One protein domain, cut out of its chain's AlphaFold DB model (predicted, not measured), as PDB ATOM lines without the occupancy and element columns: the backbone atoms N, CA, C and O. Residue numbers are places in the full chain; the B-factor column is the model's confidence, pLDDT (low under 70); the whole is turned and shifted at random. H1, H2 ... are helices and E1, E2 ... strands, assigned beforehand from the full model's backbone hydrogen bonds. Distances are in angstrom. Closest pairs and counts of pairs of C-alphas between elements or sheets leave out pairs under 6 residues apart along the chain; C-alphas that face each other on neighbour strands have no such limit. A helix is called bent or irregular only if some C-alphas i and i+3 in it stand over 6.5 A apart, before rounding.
ATOM      1  N   ALA A  35      18.363  28.100 -23.400       69.06
ATOM      2  CA  ALA A  35      17.801  29.363 -23.840       69.06
ATOM      3  C   ALA A  35      18.836  30.491 -23.765       69.06
ATOM      4  O   ALA A  35      19.528  30.668 -22.762       69.06
ATOM      5  N   ARG A  36      18.960  31.244 -24.861       74.94
ATOM      6  CA  ARG A  36      19.833  32.428 -24.953       74.94
ATOM      7  C   ARG A  36      19.099  33.721 -24.622       74.94
ATOM      8  O   ARG A  36      19.741  34.751 -24.434       74.94
ATOM      9  N   GLU A  37      17.776  33.658 -24.582       83.31
ATOM     10  CA  GLU A  37      16.903  34.783 -24.291       83.31
ATOM     11  C   GLU A  37      16.594  34.847 -22.790       83.31
ATOM     12  O   GLU A  37      16.522  33.805 -22.127       83.31
ATOM     13  N   PRO A  38      16.448  36.058 -22.227       88.38
ATOM     14  CA  PRO A  38      16.032  36.212 -20.845       88.38
ATOM     15  C   PRO A  38      14.570  35.782 -20.671       88.38
ATOM     16  O   PRO A  38      13.721  36.033 -21.515       88.38
ATOM     17  N   CYS A  39      14.273  35.167 -19.535       89.62
ATOM     18  CA  CYS A  39      12.926  34.932 -19.044       89.62
ATOM     19  C   CYS A  39      12.403  36.221 -18.393       89.62
ATOM     20  O   CYS A  39      13.046  36.774 -17.492       89.62
ATOM     21  N   ASP A  40      11.277  36.728 -18.882       89.62
ATOM     22  CA  ASP A  40      10.668  37.980 -18.424       89.62
ATOM     23  C   ASP A  40       9.933  37.790 -17.097       89.62
ATOM     24  O   ASP A  40       9.336  36.740 -16.866       89.62
ATOM     25  N   ASP A  41       9.954  38.806 -16.235       90.12
ATOM     26  CA  ASP A  41       9.119  38.811 -15.031       90.12
ATOM     27  C   ASP A  41       7.654  38.998 -15.425       90.12
ATOM     28  O   ASP A  41       7.346  39.664 -16.419       90.12
ATOM     29  N   GLN A  42       6.742  38.408 -14.658       87.38
ATOM     30  CA  GLN A  42       5.334  38.371 -15.041       87.38
ATOM     31  C   GLN A  42       4.407  38.564 -13.850       87.38
ATOM     32  O   GLN A  42       4.593  37.960 -12.792       87.38
ATOM     33  N   ALA A  43       3.369  39.367 -14.072       84.38
ATOM     34  CA  ALA A  43       2.179  39.380 -13.239       84.38
ATOM     35  C   ALA A  43       1.396  38.093 -13.508       84.38
ATOM     36  O   ALA A  43       1.137  37.778 -14.672       84.38
ATOM     37  N   VAL A  44       1.046  37.352 -12.460       83.19
ATOM     38  CA  VAL A  44       0.452  36.012 -12.614       83.19
ATOM     39  C   VAL A  44      -0.908  35.851 -11.946       83.19
ATOM     40  O   VAL A  44      -1.643  34.931 -12.288       83.19
ATOM     41  N   ALA A  45      -1.237  36.699 -10.972       82.19
ATOM     42  CA  ALA A  45      -2.486  36.606 -10.225       82.19
ATOM     43  C   ALA A  45      -2.738  37.863  -9.388       82.19
ATOM     44  O   ALA A  45      -1.823  38.656  -9.159       82.19
ATOM     45  N   THR A  46      -3.954  37.979  -8.862       83.19
ATOM     46  CA  THR A  46      -4.270  38.831  -7.714       83.19
ATOM     47  C   THR A  46      -4.454  37.944  -6.485       83.19
ATOM     48  O   THR A  46      -5.120  36.907  -6.544       83.19
ATOM     49  N   VAL A  47      -3.834  38.337  -5.379       85.81
ATOM     50  CA  VAL A  47      -3.966  37.687  -4.076       85.81
ATOM     51  C   VAL A  47      -4.498  38.687  -3.064       85.81
ATOM     52  O   VAL A  47      -4.312  39.888  -3.213       85.81
ATOM     53  N   GLU A  48      -5.157  38.205  -2.031       87.25
ATOM     54  CA  GLU A  48      -5.625  39.005  -0.911       87.25
ATOM     55  C   GLU A  48      -4.897  38.565   0.349       87.25
ATOM     56  O   GLU A  48      -4.736  37.366   0.584       87.25
ATOM     57  N   TYR A  49      -4.432  39.538   1.124       88.06
ATOM     58  CA  TYR A  49      -3.839  39.322   2.431       88.06
ATOM     59  C   TYR A  49      -4.873  39.573   3.525       88.06
ATOM     60  O   TYR A  49      -5.459  40.658   3.595       88.06
ATOM     61  N   THR A  50      -5.073  38.571   4.378       86.06
ATOM     62  CA  THR A  50      -5.906  38.637   5.583       86.06
ATOM     63  C   THR A  50      -5.100  38.168   6.799       86.06
ATOM     64  O   THR A  50      -3.939  37.778   6.674       86.06
ATOM     65  N   GLU A  51      -5.721  38.153   7.979       81.00
ATOM     66  CA  GLU A  51      -5.120  37.614   9.211       81.00
ATOM     67  C   GLU A  51      -4.682  36.138   9.073       81.00
ATOM     68  O   GLU A  51      -3.734  35.697   9.715       81.00
ATOM     69  N   ASP A  52      -5.313  35.382   8.170       79.00
ATOM     70  CA  ASP A  52      -4.990  33.976   7.895       79.00
ATOM     71  C   ASP A  52      -3.845  33.781   6.882       79.00
ATOM     72  O   ASP A  52      -3.443  32.639   6.607       79.00
ATOM     73  N   GLY A  53      -3.330  34.878   6.317       82.31
ATOM     74  CA  GLY A  53      -2.295  34.894   5.289       82.31
ATOM     75  C   GLY A  53      -2.806  35.267   3.895       82.31
ATOM     76  O   GLY A  53      -3.883  35.833   3.716       82.31
ATOM     77  N   PHE A  54      -1.997  34.959   2.878       85.50
ATOM     78  CA  PHE A  54      -2.347  35.227   1.481       85.50
ATOM     79  C   PHE A  54      -3.302  34.171   0.910       85.50
ATOM     80  O   PHE A  54      -3.160  32.977   1.168       85.50
ATOM     81  N   ARG A  55      -4.247  34.598   0.070       84.56
ATOM     82  CA  ARG A  55      -5.136  33.718  -0.706       84.56
ATOM     83  C   ARG A  55      -5.342  34.251  -2.119       84.56
ATOM     84  O   ARG A  55      -5.347  35.458  -2.322       84.56
ATOM     85  N   PHE A  56      -5.523  33.377  -3.106       82.25
ATOM     86  CA  PHE A  56      -5.903  33.827  -4.450       82.25
ATOM     87  C   PHE A  56      -7.324  34.388  -4.449       82.25
ATOM     88  O   PHE A  56      -8.218  33.808  -3.834       82.25
ATOM     89  N   VAL A  57      -7.527  35.493  -5.169       77.88
ATOM     90  CA  VAL A  57      -8.858  36.063  -5.397       77.88
ATOM     91  C   VAL A  57      -9.393  35.541  -6.726       77.88
ATOM     92  O   VAL A  57      -8.684  35.555  -7.734       77.88
ATOM     93  N   ALA A  58     -10.646  35.088  -6.740       65.00
ATOM     94  CA  ALA A  58     -11.341  34.609  -7.933       65.00
ATOM     95  C   ALA A  58     -11.856  35.774  -8.806       65.00
ATOM     96  O   ALA A  58     -13.020  35.809  -9.182       65.00
ATOM     97  N   ASP A  59     -11.000  36.745  -9.124       51.62
ATOM     98  CA  ASP A  59     -11.382  37.903  -9.936       51.62
ATOM     99  C   ASP A  59     -10.836  37.739 -11.358       51.62
ATOM    100  O   ASP A  59      -9.716  38.160 -11.635       51.62
ATOM    101  N   GLY A  60     -11.613  37.101 -12.244       45.91
ATOM    102  CA  GLY A  60     -11.537  37.187 -13.719       45.91
ATOM    103  C   GLY A  60     -10.271  36.694 -14.451       45.91
ATOM    104  O   GLY A  60     -10.385  36.254 -15.585       45.91
ATOM    105  N   ILE A  61      -9.099  36.718 -13.812       47.84
ATOM    106  CA  ILE A  61      -7.782  36.251 -14.301       47.84
ATOM    107  C   ILE A  61      -7.498  34.819 -13.800       47.84
ATOM    108  O   ILE A  61      -6.615  34.106 -14.276       47.84
ATOM    109  N   LEU A  62      -8.289  34.362 -12.829       42.72
ATOM    110  CA  LEU A  62      -8.277  33.010 -12.284       42.72
ATOM    111  C   LEU A  62      -9.711  32.484 -12.243       42.72
ATOM    112  O   LEU A  62     -10.312  32.366 -11.177       42.72
ATOM    113  N   GLN A  63     -10.271  32.167 -13.412       37.03
ATOM    114  CA  GLN A  63     -11.425  31.277 -13.476       37.03
ATOM    115  C   GLN A  63     -10.983  29.856 -13.845       37.03
ATOM    116  O   GLN A  63     -10.517  29.568 -14.943       37.03
ATOM    117  N   GLU A  64     -11.173  28.993 -12.848       36.75
ATOM    118  CA  GLU A  64     -11.339  27.543 -12.924       36.75
ATOM    119  C   GLU A  64     -10.079  26.671 -13.088       36.75
ATOM    120  O   GLU A  64      -9.425  26.597 -14.128       36.75
ATOM    121  N   THR A  65      -9.846  25.880 -12.031       37.59
ATOM    122  CA  THR A  65      -8.923  24.735 -11.863       37.59
ATOM    123  C   THR A  65      -7.430  25.032 -11.634       37.59
ATOM    124  O   THR A  65      -6.574  24.847 -12.499       37.59
ATOM    125  N   LEU A  66      -7.117  25.353 -10.368       44.88
ATOM    126  CA  LEU A  66      -5.776  25.456  -9.755       44.88
ATOM    127  C   LEU A  66      -4.867  24.223  -9.956       44.88
ATOM    128  O   LEU A  66      -3.660  24.307  -9.746       44.88
ATOM    129  N   CYS A  67      -5.411  23.079 -10.378       38.41
ATOM    130  CA  CYS A  67      -4.658  21.836 -10.516       38.41
ATOM    131  C   CYS A  67      -3.927  21.676 -11.861       38.41
ATOM    132  O   CYS A  67      -2.927  20.955 -11.901       38.41
ATOM    133  N   HIS A  68      -4.361  22.340 -12.947       37.97
ATOM    134  CA  HIS A  68      -3.868  22.002 -14.296       37.97
ATOM    135  C   HIS A  68      -3.676  23.158 -15.296       37.97
ATOM    136  O   HIS A  68      -3.135  22.902 -16.374       37.97
ATOM    137  N   LYS A  69      -4.037  24.415 -14.990       46.41
ATOM    138  CA  LYS A  69      -3.859  25.537 -15.937       46.41
ATOM    139  C   LYS A  69      -2.767  26.525 -15.513       46.41
ATOM    140  O   LYS A  69      -2.604  26.849 -14.341       46.41
ATOM    141  N   ARG A  70      -1.983  26.964 -16.506       53.81
ATOM    142  CA  ARG A  70      -0.944  28.002 -16.394       53.81
ATOM    143  C   ARG A  70      -1.596  29.320 -15.964       53.81
ATOM    144  O   ARG A  70      -2.666  29.637 -16.467       53.81
ATOM    145  N   PHE A  71      -0.927  30.084 -15.097       57.28
ATOM    146  CA  PHE A  71      -1.310  31.468 -14.796       57.28
ATOM    147  C   PHE A  71      -1.553  32.252 -16.091       57.28
ATOM    148  O   PHE A  71      -0.738  32.152 -17.017       57.28
ATOM    149  N   GLU A  72      -2.630  33.036 -16.146       55.56
ATOM    150  CA  GLU A  72      -2.741  34.092 -17.146       55.56
ATOM    151  C   GLU A  72      -1.641  35.121 -16.854       55.56
ATOM    152  O   GLU A  72      -1.428  35.537 -15.713       55.56
ATOM    153  N   ARG A  73      -0.851  35.441 -17.880       65.06
ATOM    154  CA  ARG A  73       0.415  36.161 -17.732       65.06
ATOM    155  C   ARG A  73       0.361  37.429 -18.547       65.06
ATOM    156  O   ARG A  73       0.286  37.381 -19.771       65.06
ATOM    157  N   VAL A  74       0.472  38.554 -17.856       60.50
ATOM    158  CA  VAL A  74       0.659  39.853 -18.495       60.50
ATOM    159  C   VAL A  74       2.127  40.229 -18.341       60.50
ATOM    160  O   VAL A  74       2.675  40.214 -17.233       60.50
ATOM    161  N   GLY A  75       2.779  40.503 -19.472       55.38
ATOM    162  CA  GLY A  75       4.155  40.987 -19.488       55.38
ATOM    163  C   GLY A  75       4.261  42.320 -18.753       55.38
ATOM    164  O   GLY A  75       3.398  43.187 -18.899       55.38
ATOM    165  N   PHE A  76       5.315  42.481 -17.958       60.56
ATOM    166  CA  PHE A  76       5.583  43.731 -17.261       60.56
ATOM    167  C   PHE A  76       6.219  44.744 -18.225       60.56
ATOM    168  O   PHE A  76       7.387  44.599 -18.591       60.56
ATOM    169  N   ASP A  77       5.481  45.784 -18.622       53.25
ATOM    170  CA  ASP A  77       6.062  46.935 -19.328       53.25
ATOM    171  C   ASP A  77       6.478  48.007 -18.317       53.25
ATOM    172  O   ASP A  77       5.657  48.769 -17.804       53.25
ATOM    173  N   THR A  78       7.785  48.099 -18.062       50.34
ATOM    174  CA  THR A  78       8.381  49.098 -17.163       50.34
ATOM    175  C   THR A  78       8.100  50.547 -17.558       50.34
ATOM    176  O   THR A  78       8.303  51.433 -16.732       50.34
ATOM    177  N   ASN A  79       7.659  50.811 -18.792       41.91
ATOM    178  CA  ASN A  79       7.462  52.167 -19.310       41.91
ATOM    179  C   ASN A  79       6.018  52.665 -19.215       41.91
ATOM    180  O   ASN A  79       5.795  53.866 -19.338       41.91
ATOM    181  N   LYS A  80       5.039  51.774 -19.026       45.88
ATOM    182  CA  LYS A  80       3.614  52.153 -19.010       45.88
ATOM    183  C   LYS A  80       3.062  52.411 -17.614       45.88
ATOM    184  O   LYS A  80       1.925  52.858 -17.492       45.88
ATOM    185  N   GLY A  81       3.870  52.166 -16.581       46.06
ATOM    186  CA  GLY A  81       3.381  52.148 -15.213       46.06
ATOM    187  C   GLY A  81       2.322  51.062 -15.023       46.06
ATOM    188  O   GLY A  81       1.920  50.355 -15.948       46.06
ATOM    189  N   TRP A  82       1.881  50.909 -13.789       56.25
ATOM    190  CA  TRP A  82       0.800  50.003 -13.461       56.25
ATOM    191  C   TRP A  82      -0.497  50.782 -13.303       56.25
ATOM    192  O   TRP A  82      -0.549  51.731 -12.528       56.25
ATOM    193  N   ASN A  83      -1.566  50.315 -13.942       49.91
ATOM    194  CA  ASN A  83      -2.913  50.534 -13.428       49.91
ATOM    195  C   ASN A  83      -3.357  49.196 -12.827       49.91
ATOM    196  O   ASN A  83      -3.907  48.335 -13.509       49.91
ATOM    197  N   LEU A  84      -2.894  48.939 -11.601       52.97
ATOM    198  CA  LEU A  84      -2.739  47.579 -11.086       52.97
ATOM    199  C   LEU A  84      -4.038  46.883 -10.692       52.97
ATOM    200  O   LEU A  84      -4.044  45.650 -10.627       52.97
ATOM    201  N   GLY A  85      -5.114  47.646 -10.471       48.72
ATOM    202  CA  GLY A  85      -6.373  47.115  -9.951       48.72
ATOM    203  C   GLY A  85      -6.121  46.291  -8.686       48.72
ATOM    204  O   GLY A  85      -6.252  45.071  -8.706       48.72
ATOM    205  N   GLY A  86      -5.653  46.948  -7.626       55.62
ATOM    206  CA  GLY A  86      -5.277  46.342  -6.350       55.62
ATOM    207  C   GLY A  86      -4.447  47.322  -5.524       55.62
ATOM    208  O   GLY A  86      -3.698  48.118  -6.089       55.62
ATOM    209  N   ASP A  87      -4.586  47.260  -4.205       74.06
ATOM    210  CA  ASP A  87      -4.025  48.226  -3.254       74.06
ATOM    211  C   ASP A  87      -2.536  47.977  -2.936       74.06
ATOM    212  O   ASP A  87      -1.955  48.684  -2.113       74.06
ATOM    213  N   GLY A  88      -1.895  46.976  -3.560       87.44
ATOM    214  CA  GLY A  88      -0.486  46.658  -3.322       87.44
ATOM    215  C   GLY A  88       0.190  45.711  -4.324       87.44
ATOM    216  O   GLY A  88      -0.417  45.184  -5.262       87.44
ATOM    217  N   LEU A  89       1.487  45.473  -4.109       89.56
ATOM    218  CA  LEU A  89       2.344  44.589  -4.911       89.56
ATOM    219  C   LEU A  89       2.964  43.478  -4.055       89.56
ATOM    220  O   LEU A  89       3.619  43.752  -3.055       89.56
ATOM    221  N   LEU A  90       2.832  42.226  -4.485       91.38
ATOM    222  CA  LEU A  90       3.545  41.087  -3.917       91.38
ATOM    223  C   LEU A  90       4.562  40.555  -4.932       91.38
ATOM    224  O   LEU A  90       4.197  39.933  -5.928       91.38
ATOM    225  N   LEU A  91       5.846  40.778  -4.671       93.44
ATOM    226  CA  LEU A  91       6.953  40.270  -5.475       93.44
ATOM    227  C   LEU A  91       7.468  38.957  -4.895       93.44
ATOM    228  O   LEU A  91       8.006  38.936  -3.795       93.44
ATOM    229  N   MET A  92       7.385  37.869  -5.656       93.75
ATOM    230  CA  MET A  92       8.063  36.615  -5.327       93.75
ATOM    231  C   MET A  92       9.318  36.449  -6.181       93.75
ATOM    232  O   MET A  92       9.238  36.265  -7.398       93.75
ATOM    233  N   VAL A  93      10.480  36.474  -5.529       96.25
ATOM    234  CA  VAL A  93      11.796  36.347  -6.160       96.25
ATOM    235  C   VAL A  93      12.272  34.894  -6.134       96.25
ATOM    236  O   VAL A  93      12.580  34.327  -5.083       96.25
ATOM    237  N   LEU A  94      12.371  34.294  -7.314       94.56
ATOM    238  CA  LEU A  94      12.903  32.959  -7.587       94.56
ATOM    239  C   LEU A  94      14.365  33.049  -8.049       94.56
ATOM    240  O   LEU A  94      14.864  34.130  -8.344       94.56
ATOM    241  N   GLU A  95      15.080  31.923  -8.129       93.06
ATOM    242  CA  GLU A  95      16.515  31.963  -8.452       93.06
ATOM    243  C   GLU A  95      16.772  32.298  -9.937       93.06
ATOM    244  O   GLU A  95      17.387  33.309 -10.273       93.06
ATOM    245  N   SER A  96      16.301  31.449 -10.842       92.31
ATOM    246  CA  SER A  96      16.570  31.491 -12.275       92.31
ATOM    247  C   SER A  96      15.597  30.552 -12.981       92.31
ATOM    248  O   SER A  96      15.161  29.577 -12.363       92.31
ATOM    249  N   PRO A  97      15.273  30.782 -14.259       90.62
ATOM    250  CA  PRO A  97      14.394  29.886 -14.998       90.62
ATOM    251  C   PRO A  97      15.023  28.496 -15.205       90.62
ATOM    252  O   PRO A  97      16.247  28.337 -15.291       90.62
ATOM    253  N   HIS A  98      14.170  27.479 -15.307       86.94
ATOM    254  CA  HIS A  98      14.512  26.107 -15.677       86.94
ATOM    255  C   HIS A  98      14.034  25.832 -17.114       86.94
ATOM    256  O   HIS A  98      13.559  26.718 -17.816       86.94
ATOM    257  N   ALA A  99      14.186  24.592 -17.585       85.31
ATOM    258  CA  ALA A  99      13.815  24.217 -18.950       85.31
ATOM    259  C   ALA A  99      12.314  24.403 -19.251       85.31
ATOM    260  O   ALA A  99      11.960  24.748 -20.371       85.31
ATOM    261  N   ASN A 100      11.439  24.211 -18.257       87.19
ATOM    262  CA  ASN A 100       9.986  24.312 -18.446       87.19
ATOM    263  C   ASN A 100       9.509  25.758 -18.645       87.19
ATOM    264  O   ASN A 100       8.391  25.977 -19.105       87.19
ATOM    265  N   GLU A 101      10.340  26.741 -18.295       87.25
ATOM    266  CA  GLU A 101      10.103  28.167 -18.511       87.25
ATOM    267  C   GLU A 101      10.363  28.600 -19.963       87.25
ATOM    268  O   GLU A 101      10.207  29.781 -20.280       87.25
ATOM    269  N   PHE A 102      10.715  27.660 -20.847       86.62
ATOM    270  CA  PHE A 102      10.936  27.890 -22.269       86.62
ATOM    271  C   PHE A 102      10.155  26.886 -23.127       86.62
ATOM    272  O   PHE A 102       9.840  25.774 -22.704       86.62
ATOM    273  N   THR A 103       9.826  27.285 -24.350       87.56
ATOM    274  CA  THR A 103       9.273  26.400 -25.381       87.56
ATOM    275  C   THR A 103      10.338  25.423 -25.912       87.56
ATOM    276  O   THR A 103      11.533  25.619 -25.672       87.56
ATOM    277  N   PRO A 104       9.959  24.392 -26.694       85.62
ATOM    278  CA  PRO A 104      10.929  23.525 -27.369       85.62
ATOM    279  C   PRO A 104      11.899  24.268 -28.306       85.62
ATOM    280  O   PRO A 104      13.042  23.843 -28.454       85.62
ATOM    281  N   ASP A 105      11.480  25.396 -28.898       85.69
ATOM    282  CA  ASP A 105      12.335  26.306 -29.679       85.69
ATOM    283  C   ASP A 105      13.091  27.338 -28.814       85.69
ATOM    284  O   ASP A 105      13.699  28.264 -29.344       85.69
ATOM    285  N   LEU A 106      13.110  27.140 -27.489       84.00
ATOM    286  CA  LEU A 106      13.846  27.920 -26.486       84.00
ATOM    287  C   LEU A 106      13.398  29.378 -26.325       84.00
ATOM    288  O   LEU A 106      14.161  30.199 -25.806       84.00
ATOM    289  N   LYS A 107      12.163  29.699 -26.717       88.31
ATOM    290  CA  LYS A 107      11.555  31.005 -26.451       88.31
ATOM    291  C   LYS A 107      11.038  31.072 -25.015       88.31
ATOM    292  O   LYS A 107      10.471  30.088 -24.532       88.31
ATOM    293  N   PRO A 108      11.212  32.202 -24.313       87.62
ATOM    294  CA  PRO A 108      10.777  32.338 -22.929       87.62
ATOM    295  C   PRO A 108       9.249  32.329 -22.820       87.62
ATOM    296  O   PRO A 108       8.554  33.092 -23.485       87.62
ATOM    297  N   LEU A 109       8.724  31.485 -21.932       87.88
ATOM    298  CA  LEU A 109       7.312  31.463 -21.534       87.88
ATOM    299  C   LEU A 109       7.053  32.320 -20.288       87.88
ATOM    300  O   LEU A 109       5.944  32.818 -20.094       87.88
ATOM    301  N   GLY A 110       8.055  32.450 -19.416       87.19
ATOM    302  CA  GLY A 110       7.971  33.167 -18.139       87.19
ATOM    303  C   GLY A 110       8.273  32.283 -16.926       87.19
ATOM    304  O   GLY A 110       8.443  31.078 -17.088       87.19
ATOM    305  N   PRO A 111       8.363  32.845 -15.710       90.50
ATOM    306  CA  PRO A 111       8.818  32.149 -14.506       90.50
ATOM    307  C   PRO A 111       7.826  31.102 -13.996       90.50
ATOM    308  O   PRO A 111       6.607  31.252 -14.131       90.50
ATOM    309  N   ALA A 112       8.364  30.076 -13.330       89.62
ATOM    310  CA  ALA A 112       7.611  29.048 -12.614       89.62
ATOM    311  C   ALA A 112       6.536  28.372 -13.483       89.62
ATOM    312  O   ALA A 112       5.362  28.336 -13.131       89.62
ATOM    313  N   GLN A 113       6.930  27.837 -14.636       85.62
ATOM    314  CA  GLN A 113       6.017  27.131 -15.553       85.62
ATOM    315  C   GLN A 113       5.907  25.632 -15.238       85.62
ATOM    316  O   GLN A 113       5.052  24.936 -15.782       85.62
ATOM    317  N   GLY A 114       6.780  25.124 -14.366       85.25
ATOM    318  CA  GLY A 114       6.771  23.740 -13.900       85.25
ATOM    319  C   GLY A 114       6.211  23.566 -12.486       85.25
ATOM    320  O   GLY A 114       5.304  24.267 -12.038       85.25
ATOM    321  N   LYS A 115       6.813  22.626 -11.749       85.62
ATOM    322  CA  LYS A 115       6.411  22.256 -10.383       85.62
ATOM    323  C   LYS A 115       6.390  23.438  -9.408       85.62
ATOM    324  O   LYS A 115       5.535  23.481  -8.533       85.62
ATOM    325  N   THR A 116       7.304  24.397  -9.565       88.12
ATOM    326  CA  THR A 116       7.324  25.636  -8.771       88.12
ATOM    327  C   THR A 116       6.003  26.392  -8.889       88.12
ATOM    328  O   THR A 116       5.420  26.730  -7.867       88.12
ATOM    329  N   GLY A 117       5.493  26.593 -10.108       86.25
ATOM    330  CA  GLY A 117       4.239  27.316 -10.336       86.25
ATOM    331  C   GLY A 117       3.028  26.566  -9.806       86.25
ATOM    332  O   GLY A 117       2.187  27.166  -9.149       86.25
ATOM    333  N   GLN A 118       2.987  25.246 -10.008       83.12
ATOM    334  CA  GLN A 118       1.942  24.390  -9.435       83.12
ATOM    335  C   GLN A 118       1.904  24.492  -7.906       83.12
ATOM    336  O   GLN A 118       0.836  24.585  -7.318       83.12
ATOM    337  N   ASN A 119       3.067  24.498  -7.250       85.12
ATOM    338  CA  ASN A 119       3.129  24.626  -5.798       85.12
ATOM    339  C   ASN A 119       2.735  26.031  -5.325       85.12
ATOM    340  O   ASN A 119       2.057  26.134  -4.312       85.12
ATOM    341  N   ILE A 120       3.096  27.092  -6.057       85.19
ATOM    342  CA  ILE A 120       2.580  28.444  -5.782       85.19
ATOM    343  C   ILE A 120       1.049  28.432  -5.881       85.19
ATOM    344  O   ILE A 120       0.387  28.837  -4.938       85.19
ATOM    345  N   GLY A 121       0.483  27.886  -6.963       79.69
ATOM    346  CA  GLY A 121      -0.967  27.768  -7.159       79.69
ATOM    347  C   GLY A 121      -1.678  26.991  -6.043       79.69
ATOM    348  O   GLY A 121      -2.695  27.434  -5.521       79.69
ATOM    349  N   ASN A 122      -1.115  25.856  -5.631       76.75
ATOM    350  CA  ASN A 122      -1.738  24.974  -4.643       76.75
ATOM    351  C   ASN A 122      -1.543  25.432  -3.192       76.75
ATOM    352  O   ASN A 122      -2.333  25.061  -2.328       76.75
ATOM    353  N   CYS A 123      -0.479  26.185  -2.907       75.75
ATOM    354  CA  CYS A 123      -0.021  26.452  -1.545       75.75
ATOM    355  C   CYS A 123       0.139  27.943  -1.238       75.75
ATOM    356  O   CYS A 123       0.863  28.294  -0.312       75.75
ATOM    357  N   MET A 124      -0.532  28.834  -1.979       73.69
ATOM    358  CA  MET A 124      -0.423  30.288  -1.767       73.69
ATOM    359  C   MET A 124      -0.931  30.766  -0.403       73.69
ATOM    360  O   MET A 124      -0.808  31.949  -0.098       73.69
ATOM    361  N   ARG A 125      -1.428  29.860   0.449       71.12
ATOM    362  CA  ARG A 125      -1.586  30.114   1.879       71.12
ATOM    363  C   ARG A 125      -0.213  30.254   2.532       71.12
ATOM    364  O   ARG A 125       0.302  29.339   3.169       71.12
ATOM    365  N   LEU A 126       0.383  31.425   2.345       65.44
ATOM    366  CA  LEU A 126       1.575  31.834   3.061       65.44
ATOM    367  C   LEU A 126       1.200  31.957   4.525       65.44
ATOM    368  O   LEU A 126       0.354  32.768   4.895       65.44
ATOM    369  N   GLN A 127       1.801  31.108   5.343       62.38
ATOM    370  CA  GLN A 127       1.503  31.099   6.756       62.38
ATOM    371  C   GLN A 127       2.003  32.392   7.386       62.38
ATOM    372  O   GLN A 127       3.204  32.670   7.376       62.38
ATOM    373  N   HIS A 128       1.057  33.146   7.940       66.31
ATOM    374  CA  HIS A 128       1.278  34.403   8.643       66.31
ATOM    375  C   HIS A 128       2.501  34.308   9.578       66.31
ATOM    376  O   HIS A 128       3.426  35.100   9.508       66.31
ATOM    377  N   HIS A 129       2.633  33.247  10.369       67.06
ATOM    378  CA  HIS A 129       3.731  33.120  11.338       67.06
ATOM    379  C   HIS A 129       5.166  33.070  10.762       67.06
ATOM    380  O   HIS A 129       6.118  33.010  11.534       67.06
ATOM    381  N   ARG A 130       5.355  33.018   9.437       69.44
ATOM    382  CA  ARG A 130       6.682  32.927   8.794       69.44
ATOM    383  C   ARG A 130       7.209  34.251   8.269       69.44
ATOM    384  O   ARG A 130       8.320  34.299   7.747       69.44
ATOM    385  N   LEU A 131       6.387  35.284   8.334       71.56
ATOM    386  CA  LEU A 131       6.752  36.627   7.945       71.56
ATOM    387  C   LEU A 131       6.886  37.414   9.254       71.56
ATOM    388  O   LEU A 131       5.900  37.672   9.942       71.56
ATOM    389  N   ASP A 132       8.120  37.722   9.642       65.44
ATOM    390  CA  ASP A 132       8.382  38.568  10.807       65.44
ATOM    391  C   ASP A 132       7.879  39.987  10.515       65.44
ATOM    392  O   ASP A 132       8.128  40.495   9.431       65.44
ATOM    393  N   HIS A 133       7.231  40.657  11.467       68.12
ATOM    394  CA  HIS A 133       6.711  42.028  11.307       68.12
ATOM    395  C   HIS A 133       5.455  42.189  10.427       68.12
ATOM    396  O   HIS A 133       5.240  43.238   9.808       68.12
ATOM    397  N   LEU A 134       4.601  41.164  10.362       66.75
ATOM    398  CA  LEU A 134       3.353  41.212   9.591       66.75
ATOM    399  C   LEU A 134       2.341  42.253  10.044       66.75
ATOM    400  O   LEU A 134       1.506  42.653   9.239       66.75
ATOM    401  N   GLU A 135       2.430  42.732  11.281       67.56
ATOM    402  CA  GLU A 135       1.621  43.849  11.768       67.56
ATOM    403  C   GLU A 135       1.794  45.121  10.918       67.56
ATOM    404  O   GLU A 135       0.963  46.023  10.966       67.56
ATOM    405  N   ARG A 136       2.865  45.191  10.116       70.31
ATOM    406  CA  ARG A 136       3.180  46.303   9.210       70.31
ATOM    407  C   ARG A 136       2.688  46.071   7.779       70.31
ATOM    408  O   ARG A 136       2.815  46.959   6.935       70.31
ATOM    409  N   VAL A 137       2.153  44.886   7.489       78.44
ATOM    410  CA  VAL A 137       1.597  44.534   6.183       78.44
ATOM    411  C   VAL A 137       0.115  44.879   6.163       78.44
ATOM    412  O   VAL A 137      -0.670  44.335   6.934       78.44
ATOM    413  N   ALA A 138      -0.282  45.769   5.252       83.69
ATOM    414  CA  ALA A 138      -1.681  46.145   5.111       83.69
ATOM    415  C   ALA A 138      -2.505  44.956   4.598       83.69
ATOM    416  O   ALA A 138      -2.117  44.279   3.642       83.69
ATOM    417  N   THR A 139      -3.660  44.705   5.203       86.94
ATOM    418  CA  THR A 139      -4.651  43.805   4.609       86.94
ATOM    419  C   THR A 139      -5.153  44.388   3.289       86.94
ATOM    420  O   THR A 139      -5.106  45.598   3.069       86.94
ATOM    421  N   GLY A 140      -5.599  43.521   2.381       87.62
ATOM    422  CA  GLY A 140      -6.127  43.946   1.086       87.62
ATOM    423  C   GLY A 140      -5.535  43.190  -0.091       87.62
ATOM    424  O   GLY A 140      -4.942  42.118   0.058       87.62
ATOM    425  N   ARG A 141      -5.749  43.730  -1.292       87.56
ATOM    426  CA  ARG A 141      -5.458  43.041  -2.553       87.56
ATOM    427  C   ARG A 141      -4.093  43.430  -3.100       87.56
ATOM    428  O   ARG A 141      -3.802  44.602  -3.304       87.56
ATOM    429  N   TYR A 142      -3.295  42.426  -3.423       88.12
ATOM    430  CA  TYR A 142      -1.966  42.558  -3.990       88.12
ATOM    431  C   TYR A 142      -1.904  41.885  -5.350       88.12
ATOM    432  O   TYR A 142      -2.384  40.763  -5.536       88.12
ATOM    433  N   ARG A 143      -1.215  42.511  -6.300       87.00
ATOM    434  CA  ARG A 143      -0.817  41.791  -7.507       87.00
ATOM    435  C   ARG A 143       0.389  40.920  -7.220       87.00
ATOM    436  O   ARG A 143       1.424  41.422  -6.797       87.00
ATOM    437  N   LEU A 144       0.274  39.633  -7.519       88.69
ATOM    438  CA  LEU A 144       1.391  38.706  -7.468       88.69
ATOM    439  C   LEU A 144       2.220  38.808  -8.752       88.69
ATOM    440  O   LEU A 144       1.735  38.521  -9.853       88.69
ATOM    441  N   VAL A 145       3.488  39.171  -8.589       90.44
ATOM    442  CA  VAL A 145       4.500  39.197  -9.643       90.44
ATOM    443  C   VAL A 145       5.578  38.177  -9.319       90.44
ATOM    444  O   VAL A 145       6.156  38.177  -8.233       90.44
ATOM    445  N   LEU A 146       5.873  37.315 -10.288       92.50
ATOM    446  CA  LEU A 146       6.990  36.387 -10.208       92.50
ATOM    447  C   LEU A 146       8.196  37.000 -10.909       92.50
ATOM    448  O   LEU A 146       8.118  37.396 -12.074       92.50
ATOM    449  N   MET A 147       9.317  37.032 -10.199       94.50
ATOM    450  CA  MET A 147      10.572  37.602 -10.663       94.50
ATOM    451  C   MET A 147      11.689  36.579 -10.492       94.50
ATOM    452  O   MET A 147      11.835  36.004  -9.421       94.50
ATOM    453  N   ASN A 148      12.517  36.357 -11.512       95.38
ATOM    454  CA  ASN A 148      13.760  35.600 -11.316       95.38
ATOM    455  C   ASN A 148      14.902  36.556 -10.956       95.38
ATOM    456  O   ASN A 148      15.071  37.578 -11.626       95.38
ATOM    457  N   ALA A 149      15.737  36.203  -9.976       96.06
ATOM    458  CA  ALA A 149      16.940  36.954  -9.625       96.06
ATOM    459  C   ALA A 149      17.896  37.046 -10.827       96.06
ATOM    460  O   ALA A 149      18.334  38.134 -11.198       96.06
ATOM    461  N   ILE A 150      18.117  35.921 -11.515       93.75
ATOM    462  CA  ILE A 150      18.780  35.856 -12.821       93.75
ATOM    463  C   ILE A 150      17.768  35.447 -13.893       93.75
ATOM    464  O   ILE A 150      17.150  34.393 -13.807       93.75
ATOM    465  N   ARG A 151      17.629  36.242 -14.959       92.50
ATOM    466  CA  ARG A 151      16.673  35.962 -16.051       92.50
ATOM    467  C   ARG A 151      17.100  34.844 -16.999       92.50
ATOM    468  O   ARG A 151      16.301  34.423 -17.821       92.50
ATOM    469  N   TYR A 152      18.336  34.370 -16.924       89.88
ATOM    470  CA  TYR A 152      18.853  33.339 -17.823       89.88
ATOM    471  C   TYR A 152      18.856  31.963 -17.165       89.88
ATOM    472  O   TYR A 152      19.043  31.841 -15.957       89.88
ATOM    473  N   GLN A 153      18.688  30.918 -17.973       87.75
ATOM    474  CA  GLN A 153      18.697  29.543 -17.489       87.75
ATOM    475  C   GLN A 153      20.081  29.173 -16.935       87.75
ATOM    476  O   GLN A 153      21.035  28.980 -17.689       87.75
ATOM    477  N   CYS A 154      20.190  29.030 -15.613       85.44
ATOM    478  CA  CYS A 154      21.442  28.623 -14.966       85.44
ATOM    479  C   CYS A 154      21.637  27.098 -14.984       85.44
ATOM    480  O   CYS A 154      22.763  26.606 -14.899       85.44
ATOM    481  N   SER A 155      20.555  26.327 -15.105       81.44
ATOM    482  CA  SER A 155      20.606  24.866 -15.185       81.44
ATOM    483  C   SER A 155      20.872  24.399 -16.622       81.44
ATOM    484  O   SER A 155      19.981  24.379 -17.463       81.44
ATOM    485  N   LEU A 156      22.105  23.979 -16.911       69.69
ATOM    486  CA  LEU A 156      22.531  23.591 -18.268       69.69
ATOM    487  C   LEU A 156      22.221  22.125 -18.643       69.69
ATOM    488  O   LEU A 156      22.807  21.598 -19.584       69.69
ATOM    489  N   GLY A 157      21.360  21.441 -17.883       65.62
ATOM    490  CA  GLY A 157      21.004  20.034 -18.128       65.62
ATOM    491  C   GLY A 157      22.128  19.020 -17.869       65.62
ATOM    492  O   GLY A 157      22.012  17.875 -18.289       65.62
ATOM    493  N   VAL A 158      23.202  19.423 -17.180       64.31
ATOM    494  CA  VAL A 158      24.356  18.562 -16.874       64.31
ATOM    495  C   VAL A 158      24.398  18.185 -15.404       64.31
ATOM    496  O   VAL A 158      24.293  19.042 -14.526       64.31
ATOM    497  N   ALA A 159      24.586  16.892 -15.136       63.91
ATOM    498  CA  ALA A 159      24.678  16.359 -13.787       63.91
ATOM    499  C   ALA A 159      26.084  16.562 -13.170       63.91
ATOM    500  O   ALA A 159      27.086  16.356 -13.854       63.91
ATOM    501  N   PRO A 160      26.187  16.908 -11.868       65.56
ATOM    502  CA  PRO A 160      25.086  17.242 -10.965       65.56
ATOM    503  C   PRO A 160      24.576  18.677 -11.192       65.56
ATOM    504  O   PRO A 160      25.296  19.654 -10.972       65.56
ATOM    505  N   THR A 161      23.296  18.796 -11.552       72.56
ATOM    506  CA  THR A 161      22.659  20.046 -11.999       72.56
ATOM    507  C   THR A 161      22.813  21.192 -11.007       72.56
ATOM    508  O   THR A 161      23.040  22.324 -11.420       72.56
ATOM    509  N   SER A 162      22.754  20.911  -9.702       73.50
ATOM    510  CA  SER A 162      22.874  21.936  -8.661       73.50
ATOM    511  C   SER A 162      24.236  22.631  -8.656       73.50
ATOM    512  O   SER A 162      24.298  23.835  -8.459       73.50
ATOM    513  N   ILE A 163      25.335  21.902  -8.894       72.31
ATOM    514  CA  ILE A 163      26.685  22.486  -8.815       72.31
ATOM    515  C   ILE A 163      26.914  23.442  -9.984       72.31
ATOM    516  O   ILE A 163      27.337  24.578  -9.786       72.31
ATOM    517  N   TYR A 164      26.610  22.995 -11.203       76.19
ATOM    518  CA  TYR A 164      26.780  23.826 -12.393       76.19
ATOM    519  C   TYR A 164      25.839  25.022 -12.386       76.19
ATOM    520  O   TYR A 164      26.267  26.125 -12.719       76.19
ATOM    521  N   ARG A 165      24.597  24.829 -11.935       83.56
ATOM    522  CA  ARG A 165      23.645  25.919 -11.741       83.56
ATOM    523  C   ARG A 165      24.188  26.990 -10.806       83.56
ATOM    524  O   ARG A 165      24.164  28.158 -11.170       83.56
ATOM    525  N   ASP A 166      24.709  26.606  -9.644       84.06
ATOM    526  CA  ASP A 166      25.200  27.569  -8.657       84.06
ATOM    527  C   ASP A 166      26.448  28.316  -9.162       84.06
ATOM    528  O   ASP A 166      26.610  29.506  -8.890       84.06
ATOM    529  N   ILE A 167      27.315  27.651  -9.936       80.94
ATOM    530  CA  ILE A 167      28.469  28.289 -10.593       80.94
ATOM    531  C   ILE A 167      28.005  29.294 -11.652       80.94
ATOM    532  O   ILE A 167      28.467  30.433 -11.657       80.94
ATOM    533  N   VAL A 168      27.100  28.884 -12.547       82.56
ATOM    534  CA  VAL A 168      26.581  29.751 -13.615       82.56
ATOM    535  C   VAL A 168      25.846  30.945 -13.017       82.56
ATOM    536  O   VAL A 168      26.107  32.070 -13.431       82.56
ATOM    537  N   PHE A 169      25.009  30.717 -12.001       89.06
ATOM    538  CA  PHE A 169      24.314  31.777 -11.279       89.06
ATOM    539  C   PHE A 169      25.300  32.804 -10.729       89.06
ATOM    540  O   PHE A 169      25.137  33.987 -10.995       89.06
ATOM    541  N   ARG A 170      26.336  32.377  -9.990       86.94
ATOM    542  CA  ARG A 170      27.297  33.308  -9.371       86.94
ATOM    543  C   ARG A 170      28.080  34.106 -10.405       86.94
ATOM    544  O   ARG A 170      28.184  35.315 -10.256       86.94
ATOM    545  N   ASN A 171      28.549  33.453 -11.468       84.19
ATOM    546  CA  ASN A 171      29.240  34.149 -12.551       84.19
ATOM    547  C   ASN A 171      28.333  35.210 -13.186       84.19
ATOM    548  O   ASN A 171      28.754  36.339 -13.386       84.19
ATOM    549  N   LEU A 172      27.069  34.871 -13.462       85.50
ATOM    550  CA  LEU A 172      26.104  35.831 -14.001       85.50
ATOM    551  C   LEU A 172      25.785  36.953 -13.019       85.50
ATOM    552  O   LEU A 172      25.623  38.094 -13.433       85.50
ATOM    553  N   TRP A 173      25.669  36.627 -11.735       89.44
ATOM    554  CA  TRP A 173      25.387  37.581 -10.672       89.44
ATOM    555  C   TRP A 173      26.483  38.644 -10.573       89.44
ATOM    556  O   TRP A 173      26.169  39.835 -10.558       89.44
ATOM    557  N   GLU A 174      27.746  38.208 -10.570       86.31
ATOM    558  CA  GLU A 174      28.941  39.061 -10.567       86.31
ATOM    559  C   GLU A 174      29.076  39.852 -11.877       86.31
ATOM    560  O   GLU A 174      29.331  41.055 -11.850       86.31
ATOM    561  N   ASP A 175      28.790  39.225 -13.019       81.75
ATOM    562  CA  ASP A 175      28.892  39.839 -14.345       81.75
ATOM    563  C   ASP A 175      27.621  40.645 -14.730       81.75
ATOM    564  O   ASP A 175      27.137  40.609 -15.864       81.75
ATOM    565  N   GLY A 176      27.062  41.402 -13.782       82.69
ATOM    566  CA  GLY A 176      25.980  42.370 -14.015       82.69
ATOM    567  C   GLY A 176      24.557  41.861 -13.770       82.69
ATOM    568  O   GLY A 176      23.612  42.653 -13.822       82.69
ATOM    569  N   GLY A 177      24.379  40.579 -13.454       88.44
ATOM    570  CA  GLY A 177      23.093  40.005 -13.061       88.44
ATOM    571  C   GLY A 177      22.515  40.666 -11.812       88.44
ATOM    572  O   GLY A 177      21.335  41.008 -11.811       88.44
ATOM    573  N   ARG A 178      23.356  40.963 -10.807       94.12
ATOM    574  CA  ARG A 178      22.948  41.744  -9.628       94.12
ATOM    575  C   ARG A 178      22.407  43.119 -10.017       94.12
ATOM    576  O   ARG A 178      21.308  43.477  -9.626       94.12
ATOM    577  N   ALA A 179      23.145  43.874 -10.832       91.38
ATOM    578  CA  ALA A 179      22.715  45.209 -11.246       91.38
ATOM    579  C   ALA A 179      21.394  45.172 -12.038       91.38
ATOM    580  O   ALA A 179      20.561  46.066 -11.903       91.38
ATOM    581  N   ASN A 180      21.180  44.129 -12.851       93.19
ATOM    582  CA  ASN A 180      19.912  43.910 -13.545       93.19
ATOM    583  C   ASN A 180      18.764  43.565 -12.583       93.19
ATOM    584  O   ASN A 180      17.641  44.026 -12.786       93.19
ATOM    585  N   PHE A 181      19.031  42.757 -11.557       96.00
ATOM    586  CA  PHE A 181      18.080  42.469 -10.488       96.00
ATOM    587  C   PHE A 181      17.703  43.744  -9.724       96.00
ATOM    588  O   PHE A 181      16.524  44.091  -9.701       96.00
ATOM    589  N   ASP A 182      18.689  44.486  -9.216       95.81
ATOM    590  CA  ASP A 182      18.488  45.712  -8.437       95.81
ATOM    591  C   ASP A 182      17.687  46.754  -9.232       95.81
ATOM    592  O   ASP A 182      16.736  47.343  -8.720       95.81
ATOM    593  N   ALA A 183      18.018  46.946 -10.514       93.12
ATOM    594  CA  ALA A 183      17.316  47.893 -11.378       93.12
ATOM    595  C   ALA A 183      15.836  47.530 -11.570       93.12
ATOM    596  O   ALA A 183      14.978  48.415 -11.534       93.12
ATOM    597  N   ARG A 184      15.526  46.242 -11.762       93.88
ATOM    598  CA  ARG A 184      14.141  45.771 -11.909       93.88
ATOM    599  C   ARG A 184      13.380  45.869 -10.596       93.88
ATOM    600  O   ARG A 184      12.312  46.467 -10.586       93.88
ATOM    601  N   LEU A 185      13.960  45.375  -9.499       94.62
ATOM    602  CA  LEU A 185      13.351  45.449  -8.171       94.62
ATOM    603  C   LEU A 185      13.020  46.900  -7.812       94.62
ATOM    604  O   LEU A 185      11.872  47.205  -7.510       94.62
ATOM    605  N   LYS A 186      13.984  47.814  -7.978       93.25
ATOM    606  CA  LYS A 186      13.783  49.250  -7.750       93.25
ATOM    607  C   LYS A 186      12.684  49.825  -8.638       93.25
ATOM    608  O   LYS A 186      11.888  50.630  -8.179       93.25
ATOM    609  N   THR A 187      12.637  49.432  -9.910       89.19
ATOM    610  CA  THR A 187      11.600  49.901 -10.843       89.19
ATOM    611  C   THR A 187      10.208  49.449 -10.415       89.19
ATOM    612  O   THR A 187       9.251  50.194 -10.602       89.19
ATOM    613  N   TYR A 188      10.088  48.250  -9.846       88.81
ATOM    614  CA  TYR A 188       8.800  47.693  -9.440       88.81
ATOM    615  C   TYR A 188       8.294  48.309  -8.135       88.81
ATOM    616  O   TYR A 188       7.086  48.435  -7.970       88.81
ATOM    617  N   THR A 189       9.191  48.713  -7.233       89.50
ATOM    618  CA  THR A 189       8.825  49.176  -5.886       89.50
ATOM    619  C   THR A 189       8.875  50.692  -5.690       89.50
ATOM    620  O   THR A 189       8.259  51.182  -4.751       89.50
ATOM    621  N   LYS A 190       9.556  51.453  -6.563       84.88
ATOM    622  CA  LYS A 190       9.827  52.897  -6.367       84.88
ATOM    623  C   LYS A 190       8.602  53.780  -6.089       84.88
ATOM    624  O   LYS A 190       8.750  54.769  -5.385       84.88
ATOM    625  N   ASP A 191       7.440  53.422  -6.630       81.75
ATOM    626  CA  ASP A 191       6.220  54.240  -6.594       81.75
ATOM    627  C   ASP A 191       5.046  53.483  -5.932       81.75
ATOM    628  O   ASP A 191       3.893  53.888  -6.052       81.75
ATOM    629  N   ILE A 192       5.320  52.353  -5.266       83.88
ATOM    630  CA  ILE A 192       4.302  51.512  -4.628       83.88
ATOM    631  C   ILE A 192       4.596  51.457  -3.136       83.88
ATOM    632  O   ILE A 192       5.488  50.736  -2.701       83.88
ATOM    633  N   GLU A 193       3.835  52.204  -2.342       83.19
ATOM    634  CA  GLU A 193       4.003  52.228  -0.886       83.19
ATOM    635  C   GLU A 193       3.721  50.852  -0.266       83.19
ATOM    636  O   GLU A 193       4.505  50.331   0.528       83.19
ATOM    637  N   ASN A 194       2.628  50.223  -0.692       87.25
ATOM    638  CA  ASN A 194       2.206  48.932  -0.183       87.25
ATOM    639  C   ASN A 194       2.769  47.779  -1.028       87.25
ATOM    640  O   ASN A 194       2.056  47.129  -1.795       87.25
ATOM    641  N   HIS A 195       4.077  47.542  -0.927       90.44
ATOM    642  CA  HIS A 195       4.730  46.409  -1.580       90.44
ATOM    643  C   HIS A 195       5.358  45.448  -0.573       90.44
ATOM    644  O   HIS A 195       5.777  45.840   0.511       90.44
ATOM    645  N   LEU A 196       5.466  44.181  -0.964       92.00
ATOM    646  CA  LEU A 196       6.146  43.131  -0.215       92.00
ATOM    647  C   LEU A 196       7.036  42.343  -1.161       92.00
ATOM    648  O   LEU A 196       6.617  41.975  -2.258       92.00
ATOM    649  N   THR A 197       8.253  42.051  -0.721       93.81
ATOM    650  CA  THR A 197       9.227  41.265  -1.476       93.81
ATOM    651  C   THR A 197       9.547  39.984  -0.721       93.81
ATOM    652  O   THR A 197      10.074  40.005   0.388       93.81
ATOM    653  N   LEU A 198       9.248  38.850  -1.343       92.69
ATOM    654  CA  LEU A 198       9.482  37.511  -0.826       92.69
ATOM    655  C   LEU A 198      10.668  36.885  -1.560       92.69
ATOM    656  O   LEU A 198      10.585  36.576  -2.749       92.69
ATOM    657  N   ILE A 199      11.775  36.660  -0.860       93.81
ATOM    658  CA  ILE A 199      12.931  35.946  -1.399       93.81
ATOM    659  C   ILE A 199      12.716  34.448  -1.211       93.81
ATOM    660  O   ILE A 199      12.841  33.917  -0.107       93.81
ATOM    661  N   CYS A 200      12.426  33.764  -2.314       91.75
ATOM    662  CA  CYS A 200      12.096  32.343  -2.367       91.75
ATOM    663  C   CYS A 200      13.183  31.512  -3.074       91.75
ATOM    664  O   CYS A 200      12.907  30.442  -3.612       91.75
ATOM    665  N   CYS A 201      14.424  32.001  -3.128       87.75
ATOM    666  CA  CYS A 201      15.544  31.310  -3.775       87.75
ATOM    667  C   CYS A 201      15.972  30.047  -3.008       87.75
ATOM    668  O   CYS A 201      15.829  29.963  -1.787       87.75
ATOM    669  N   THR A 202      16.545  29.056  -3.704       80.81
ATOM    670  CA  THR A 202      17.080  27.869  -3.016       80.81
ATOM    671  C   THR A 202      18.318  28.223  -2.184       80.81
ATOM    672  O   THR A 202      19.127  29.075  -2.564       80.81
ATOM    673  N   LYS A 203      18.502  27.544  -1.044       69.38
ATOM    674  CA  LYS A 203      19.821  27.469  -0.405       69.38
ATOM    675  C   LYS A 203      20.696  26.629  -1.336       69.38
ATOM    676  O   LYS A 203      20.371  25.469  -1.600       69.38
ATOM    677  N   GLY A 204      21.708  27.247  -1.941       60.28
ATOM    678  CA  GLY A 204      22.596  26.572  -2.888       60.28
ATOM    679  C   GLY A 204      23.297  25.371  -2.245       60.28
ATOM    680  O   GLY A 204      23.323  25.224  -1.025       60.28
ATOM    681  N   LYS A 205      23.895  24.495  -3.053       57.38
ATOM    682  CA  LYS A 205      24.785  23.455  -2.520       57.38
ATOM    683  C   LYS A 205      26.209  23.995  -2.535       57.38
ATOM    684  O   LYS A 205      26.849  24.061  -3.583       57.38
ATOM    685  N   THR A 206      26.724  24.368  -1.368       50.31
ATOM    686  CA  THR A 206      28.124  24.764  -1.201       50.31
ATOM    687  C   THR A 206      29.049  23.650  -1.706       50.31
ATOM    688  O   THR A 206      28.900  22.489  -1.322       50.31
ATOM    689  N   ILE A 207      30.033  23.978  -2.552       49.59
ATOM    690  CA  ILE A 207      31.042  22.994  -2.965       49.59
ATOM    691  C   ILE A 207      31.883  22.645  -1.731       49.59
ATOM    692  O   ILE A 207      32.607  23.495  -1.201       49.59
ATOM    693  N   LEU A 208      31.796  21.388  -1.289       42.41
ATOM    694  CA  LEU A 208      32.743  20.791  -0.354       42.41
ATOM    695  C   LEU A 208      34.059  20.565  -1.107       42.41
ATOM    696  O   LEU A 208      34.176  19.636  -1.903       42.41
ATOM    697  N   LYS A 209      35.071  21.403  -0.872       39.31
ATOM    698  CA  LYS A 209      36.450  21.041  -1.225       39.31
ATOM    699  C   LYS A 209      37.060  20.350  -0.005       39.31
ATOM    700  O   LYS A 209      37.203  20.981   1.035       39.31
ATOM    701  N   ARG A 210      37.415  19.063  -0.136       45.16
ATOM    702  CA  ARG A 210      38.186  18.291   0.867       45.16
ATOM    703  C   ARG A 210      37.669  18.441   2.313       45.16
ATOM    704  O   ARG A 210      38.419  18.825   3.203       45.16
ATOM    705  N   GLY A 211      36.378  18.196   2.547       42.66
ATOM    706  CA  GLY A 211      35.813  18.173   3.905       42.66
ATOM    707  C   GLY A 211      35.670  19.531   4.609       42.66
ATOM    708  O   GLY A 211      35.179  19.567   5.732       42.66
ATOM    709  N   LYS A 212      36.023  20.657   3.970       35.88
ATOM    710  CA  LYS A 212      35.722  22.005   4.479       35.88
ATOM    711  C   LYS A 212      34.591  22.630   3.662       35.88
ATOM    712  O   LYS A 212      34.651  22.660   2.428       35.88
ATOM    713  N   ARG A 213      33.553  23.138   4.344       44.44
ATOM    714  CA  ARG A 213      32.568  24.046   3.733       44.44
ATOM    715  C   ARG A 213      33.363  25.213   3.147       44.44
ATOM    716  O   ARG A 213      34.070  25.892   3.887       44.44
ATOM    717  N   SER A 214      33.315  25.422   1.831       45.25
ATOM    718  CA  SER A 214      33.807  26.693   1.295       45.25
ATOM    719  C   SER A 214      32.902  27.784   1.869       45.25
ATOM    720  O   SER A 214      31.690  27.648   1.793       45.25
ATOM    721  N   GLY A 215      33.449  28.821   2.505       48.97
ATOM    722  CA  GLY A 215      32.677  29.897   3.150       48.97
ATOM    723  C   GLY A 215      31.915  30.800   2.170       48.97
ATOM    724  O   GLY A 215      31.874  32.006   2.363       48.97
ATOM    725  N   LYS A 216      31.385  30.254   1.070       56.53
ATOM    726  CA  LYS A 216      30.626  30.997   0.070       56.53
ATOM    727  C   LYS A 216      29.170  31.098   0.517       56.53
ATOM    728  O   LYS A 216      28.488  30.081   0.577       56.53
ATOM    729  N   THR A 217      28.732  32.332   0.753       67.88
ATOM    730  CA  THR A 217      27.352  32.784   0.993       67.88
ATOM    731  C   THR A 217      26.345  32.051   0.106       67.88
ATOM    732  O   THR A 217      26.601  31.896  -1.096       67.88
ATOM    733  N   ASP A 218      25.228  31.577   0.661       82.81
ATOM    734  CA  ASP A 218      24.202  30.859  -0.106       82.81
ATOM    735  C   ASP A 218      23.568  31.765  -1.175       82.81
ATOM    736  O   ASP A 218      23.570  32.986  -1.058       82.81
ATOM    737  N   LEU A 219      23.022  31.180  -2.251       85.56
ATOM    738  CA  LEU A 219      22.380  31.975  -3.314       85.56
ATOM    739  C   LEU A 219      21.214  32.812  -2.770       85.56
ATOM    740  O   LEU A 219      21.079  33.976  -3.130       85.56
ATOM    741  N   SER A 220      20.411  32.231  -1.875       89.12
ATOM    742  CA  SER A 220      19.344  32.952  -1.172       89.12
ATOM    743  C   SER A 220      19.871  34.162  -0.398       89.12
ATOM    744  O   SER A 220      19.236  35.211  -0.438       89.12
ATOM    745  N   ASP A 221      21.042  34.048   0.234       90.69
ATOM    746  CA  ASP A 221      21.665  35.154   0.964       90.69
ATOM    747  C   ASP A 221      22.149  36.248   0.018       90.69
ATOM    748  O   ASP A 221      21.821  37.405   0.231       90.69
ATOM    749  N   LEU A 222      22.810  35.890  -1.090       92.25
ATOM    750  CA  LEU A 222      23.235  36.872  -2.097       92.25
ATOM    751  C   LEU A 222      22.069  37.710  -2.633       92.25
ATOM    752  O   LEU A 222      22.208  38.919  -2.822       92.25
ATOM    753  N   VAL A 223      20.938  37.060  -2.913       95.31
ATOM    754  CA  VAL A 223      19.750  37.731  -3.450       95.31
ATOM    755  C   VAL A 223      19.082  38.588  -2.380       95.31
ATOM    756  O   VAL A 223      18.687  39.714  -2.670       95.31
ATOM    757  N   TYR A 224      18.972  38.083  -1.151       94.44
ATOM    758  CA  TYR A 224      18.395  38.844  -0.047       94.44
ATOM    759  C   TYR A 224      19.236  40.068   0.306       94.44
ATOM    760  O   TYR A 224      18.684  41.153   0.428       94.44
ATOM    761  N   ASP A 225      20.558  39.921   0.407       94.25
ATOM    762  CA  ASP A 225      21.462  41.028   0.717       94.25
ATOM    763  C   ASP A 225      21.356  42.124  -0.347       94.25
ATOM    764  O   ASP A 225      21.299  43.302  -0.012       94.25
ATOM    765  N   ALA A 226      21.262  41.751  -1.630       95.88
ATOM    766  CA  ALA A 226      21.026  42.710  -2.705       95.88
ATOM    767  C   ALA A 226      19.647  43.376  -2.595       95.88
ATOM    768  O   ALA A 226      19.559  44.602  -2.642       95.88
ATOM    769  N   ALA A 227      18.583  42.600  -2.367       96.25
ATOM    770  CA  ALA A 227      17.240  43.144  -2.188       96.25
ATOM    771  C   ALA A 227      17.168  44.121  -1.005       96.25
ATOM    772  O   ALA A 227      16.563  45.180  -1.134       96.25
ATOM    773  N   ASN A 228      17.865  43.836   0.097       95.19
ATOM    774  CA  ASN A 228      17.924  44.692   1.283       95.19
ATOM    775  C   ASN A 228      18.647  46.032   1.033       95.19
ATOM    776  O   ASN A 228      18.557  46.942   1.849       95.19
ATOM    777  N   THR A 229      19.357  46.182  -0.093       95.44
ATOM    778  CA  THR A 229      19.891  47.487  -0.533       95.44
ATOM    779  C   THR A 229      18.892  48.317  -1.343       95.44
ATOM    780  O   THR A 229      19.152  49.489  -1.615       95.44
ATOM    781  N   VAL A 230      17.769  47.719  -1.754       93.94
ATOM    782  CA  VAL A 230      16.772  48.324  -2.650       93.94
ATOM    783  C   VAL A 230      15.437  48.548  -1.949       93.94
ATOM    784  O   VAL A 230      14.817  49.589  -2.147       93.94
ATOM    785  N   VAL A 231      14.989  47.576  -1.155       91.94
ATOM    786  CA  VAL A 231      13.744  47.629  -0.385       91.94
ATOM    787  C   VAL A 231      14.052  47.680   1.105       91.94
ATOM    788  O   VAL A 231      15.077  47.166   1.555       91.94
ATOM    789  N   THR A 232      13.166  48.304   1.875       87.56
ATOM    790  CA  THR A 232      13.306  48.367   3.328       87.56
ATOM    791  C   THR A 232      13.102  46.983   3.944       87.56
ATOM    792  O   THR A 232      12.331  46.163   3.443       87.56
ATOM    793  N   THR A 233      13.809  46.705   5.041       84.12
ATOM    794  CA  THR A 233      13.817  45.377   5.674       84.12
ATOM    795  C   THR A 233      12.429  44.939   6.157       84.12
ATOM    796  O   THR A 233      12.121  43.755   6.121       84.12
ATOM    797  N   ASP A 234      11.554  45.877   6.527       85.75
ATOM    798  CA  ASP A 234      10.161  45.612   6.921       85.75
ATOM    799  C   ASP A 234       9.242  45.222   5.750       85.75
ATOM    800  O   ASP A 234       8.108  44.801   5.964       85.75
ATOM    801  N   ARG A 235       9.722  45.342   4.508       89.44
ATOM    802  CA  ARG A 235       9.031  44.898   3.290       89.44
ATOM    803  C   ARG A 235       9.725  43.704   2.630       89.44
ATOM    804  O   ARG A 235       9.336  43.312   1.528       89.44
ATOM    805  N   LEU A 236      10.743  43.123   3.270       91.62
ATOM    806  CA  LEU A 236      11.598  42.088   2.697       91.62
ATOM    807  C   LEU A 236      11.651  40.834   3.572       91.62
ATOM    808  O   LEU A 236      12.237  40.818   4.651       91.62
ATOM    809  N   PHE A 237      11.148  39.729   3.034       89.62
ATOM    810  CA  PHE A 237      10.985  38.483   3.773       89.62
ATOM    811  C   PHE A 237      11.680  37.323   3.075       89.62
ATOM    812  O   PHE A 237      11.853  37.310   1.855       89.62
ATOM    813  N   ARG A 238      12.048  36.302   3.850       88.56
ATOM    814  CA  ARG A 238      12.569  35.038   3.321       88.56
ATOM    815  C   ARG A 238      11.532  33.953   3.473       88.56
ATOM    816  O   ARG A 238      11.003  33.742   4.557       88.56
ATOM    817  N   LEU A 239      11.324  33.198   2.406       87.06
ATOM    818  CA  LEU A 239      10.489  32.009   2.436       87.06
ATOM    819  C   LEU A 239      11.242  30.828   1.832       87.06
ATOM    820  O   LEU A 239      12.125  31.013   0.987       87.06
TER     821      LEU A 239
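This is residues 35 to 239 of the 249 residues of an uncharacterized protein of Myxococcus xanthus (UniProt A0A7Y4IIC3). A curled, strongly twisted sheet of six strands runs through the model, with H1 over one face and H2b over the opposite face. H3 packs on E5 and E6, H2a is set off from the sheet, and residues 208 to 213 stick out. The printed part has 205 residues, 84 of them, under half, in named elements, in the order E1 E2 E3 H1 E4 H2 E5 H3 E6; the class is mixed, helices and strands. The mixed sheet runs E2 E1 E4 E3 E5 E6. The whole is compact, with a radius of gyration of the C-alphas of 17.0 A and spans of 51 by 40 by 33 A.

Find C-alpha 42 at (5.334, 38.371, -15.041); from there E1 runs 23.5 A to residue 50, bending by 54 degrees at residue 45. Next come E2, residues 53 to 56, E3, residues 88 to 94, 19.6 A, and H1, residues 115 to 123. E4, residues 140 to 148, spans 24.9 A. H2, residues 161 to 189, was assigned as one helix by its hydrogen bonds but is bent: C-alphas 175 and 178 are 7.8 A apart. Its arms are H2a, residues 161 to 175, 20.9 A, and H2b, residues 178 to 189, 16.4 A, about perpendicular at 80 degrees. E5 is residues 195 to 199, H3 residues 219 to 227, and E6 residues 236 to 238, ending at C-alpha 238 (12.569, 35.038, 3.321).

E1 and E2 form a hairpin; look for N 48 and O 55, 2.8 A. E1 and E4 are antiparallel, with N 47 and O 142 at 2.8 A. The other neighbours are parallel: E4 and E3, N 90 and O 143, 2.8 A; E3 and E5, N 198 and O 91, 2.7 A; E5 and E6, N 199 and O 237, 2.8 A. E3, H1, E4 and E5, H3, E6 are strand-helix-strand units, parallel neighbours with a helix between; E4, H2, E5 is a split one, with E3 between its strands. The three crossovers are right-handed. H1 is on the sheet at a height of 9.4 A; H2b, on the opposite face, lies over E3. H3 lies over E5, where the C-alphas of Ile 199 and Tyr 224 are closest, 6.3 A. H2b touches H3 at Asp 182 and Ala 227, C-alphas 6.9 A apart, a steep tilt of 53 degrees. H2a is not on the sheet. In H1, H2a, H2b and H3 every O i to N i+4 pair is within hydrogen-bond range.

The C-alphas farthest apart, of Gly 60 and Arg 210, are 55.2 A apart. The printed part has no cut. Look for long links from E2 to E3, E3 to H1, H1 to E4, E4 to H2 and E5 to H3. Mean pLDDT of the printed part is 77.5; 59 residues are under 70, among them 58 to 86 and 203 to 217.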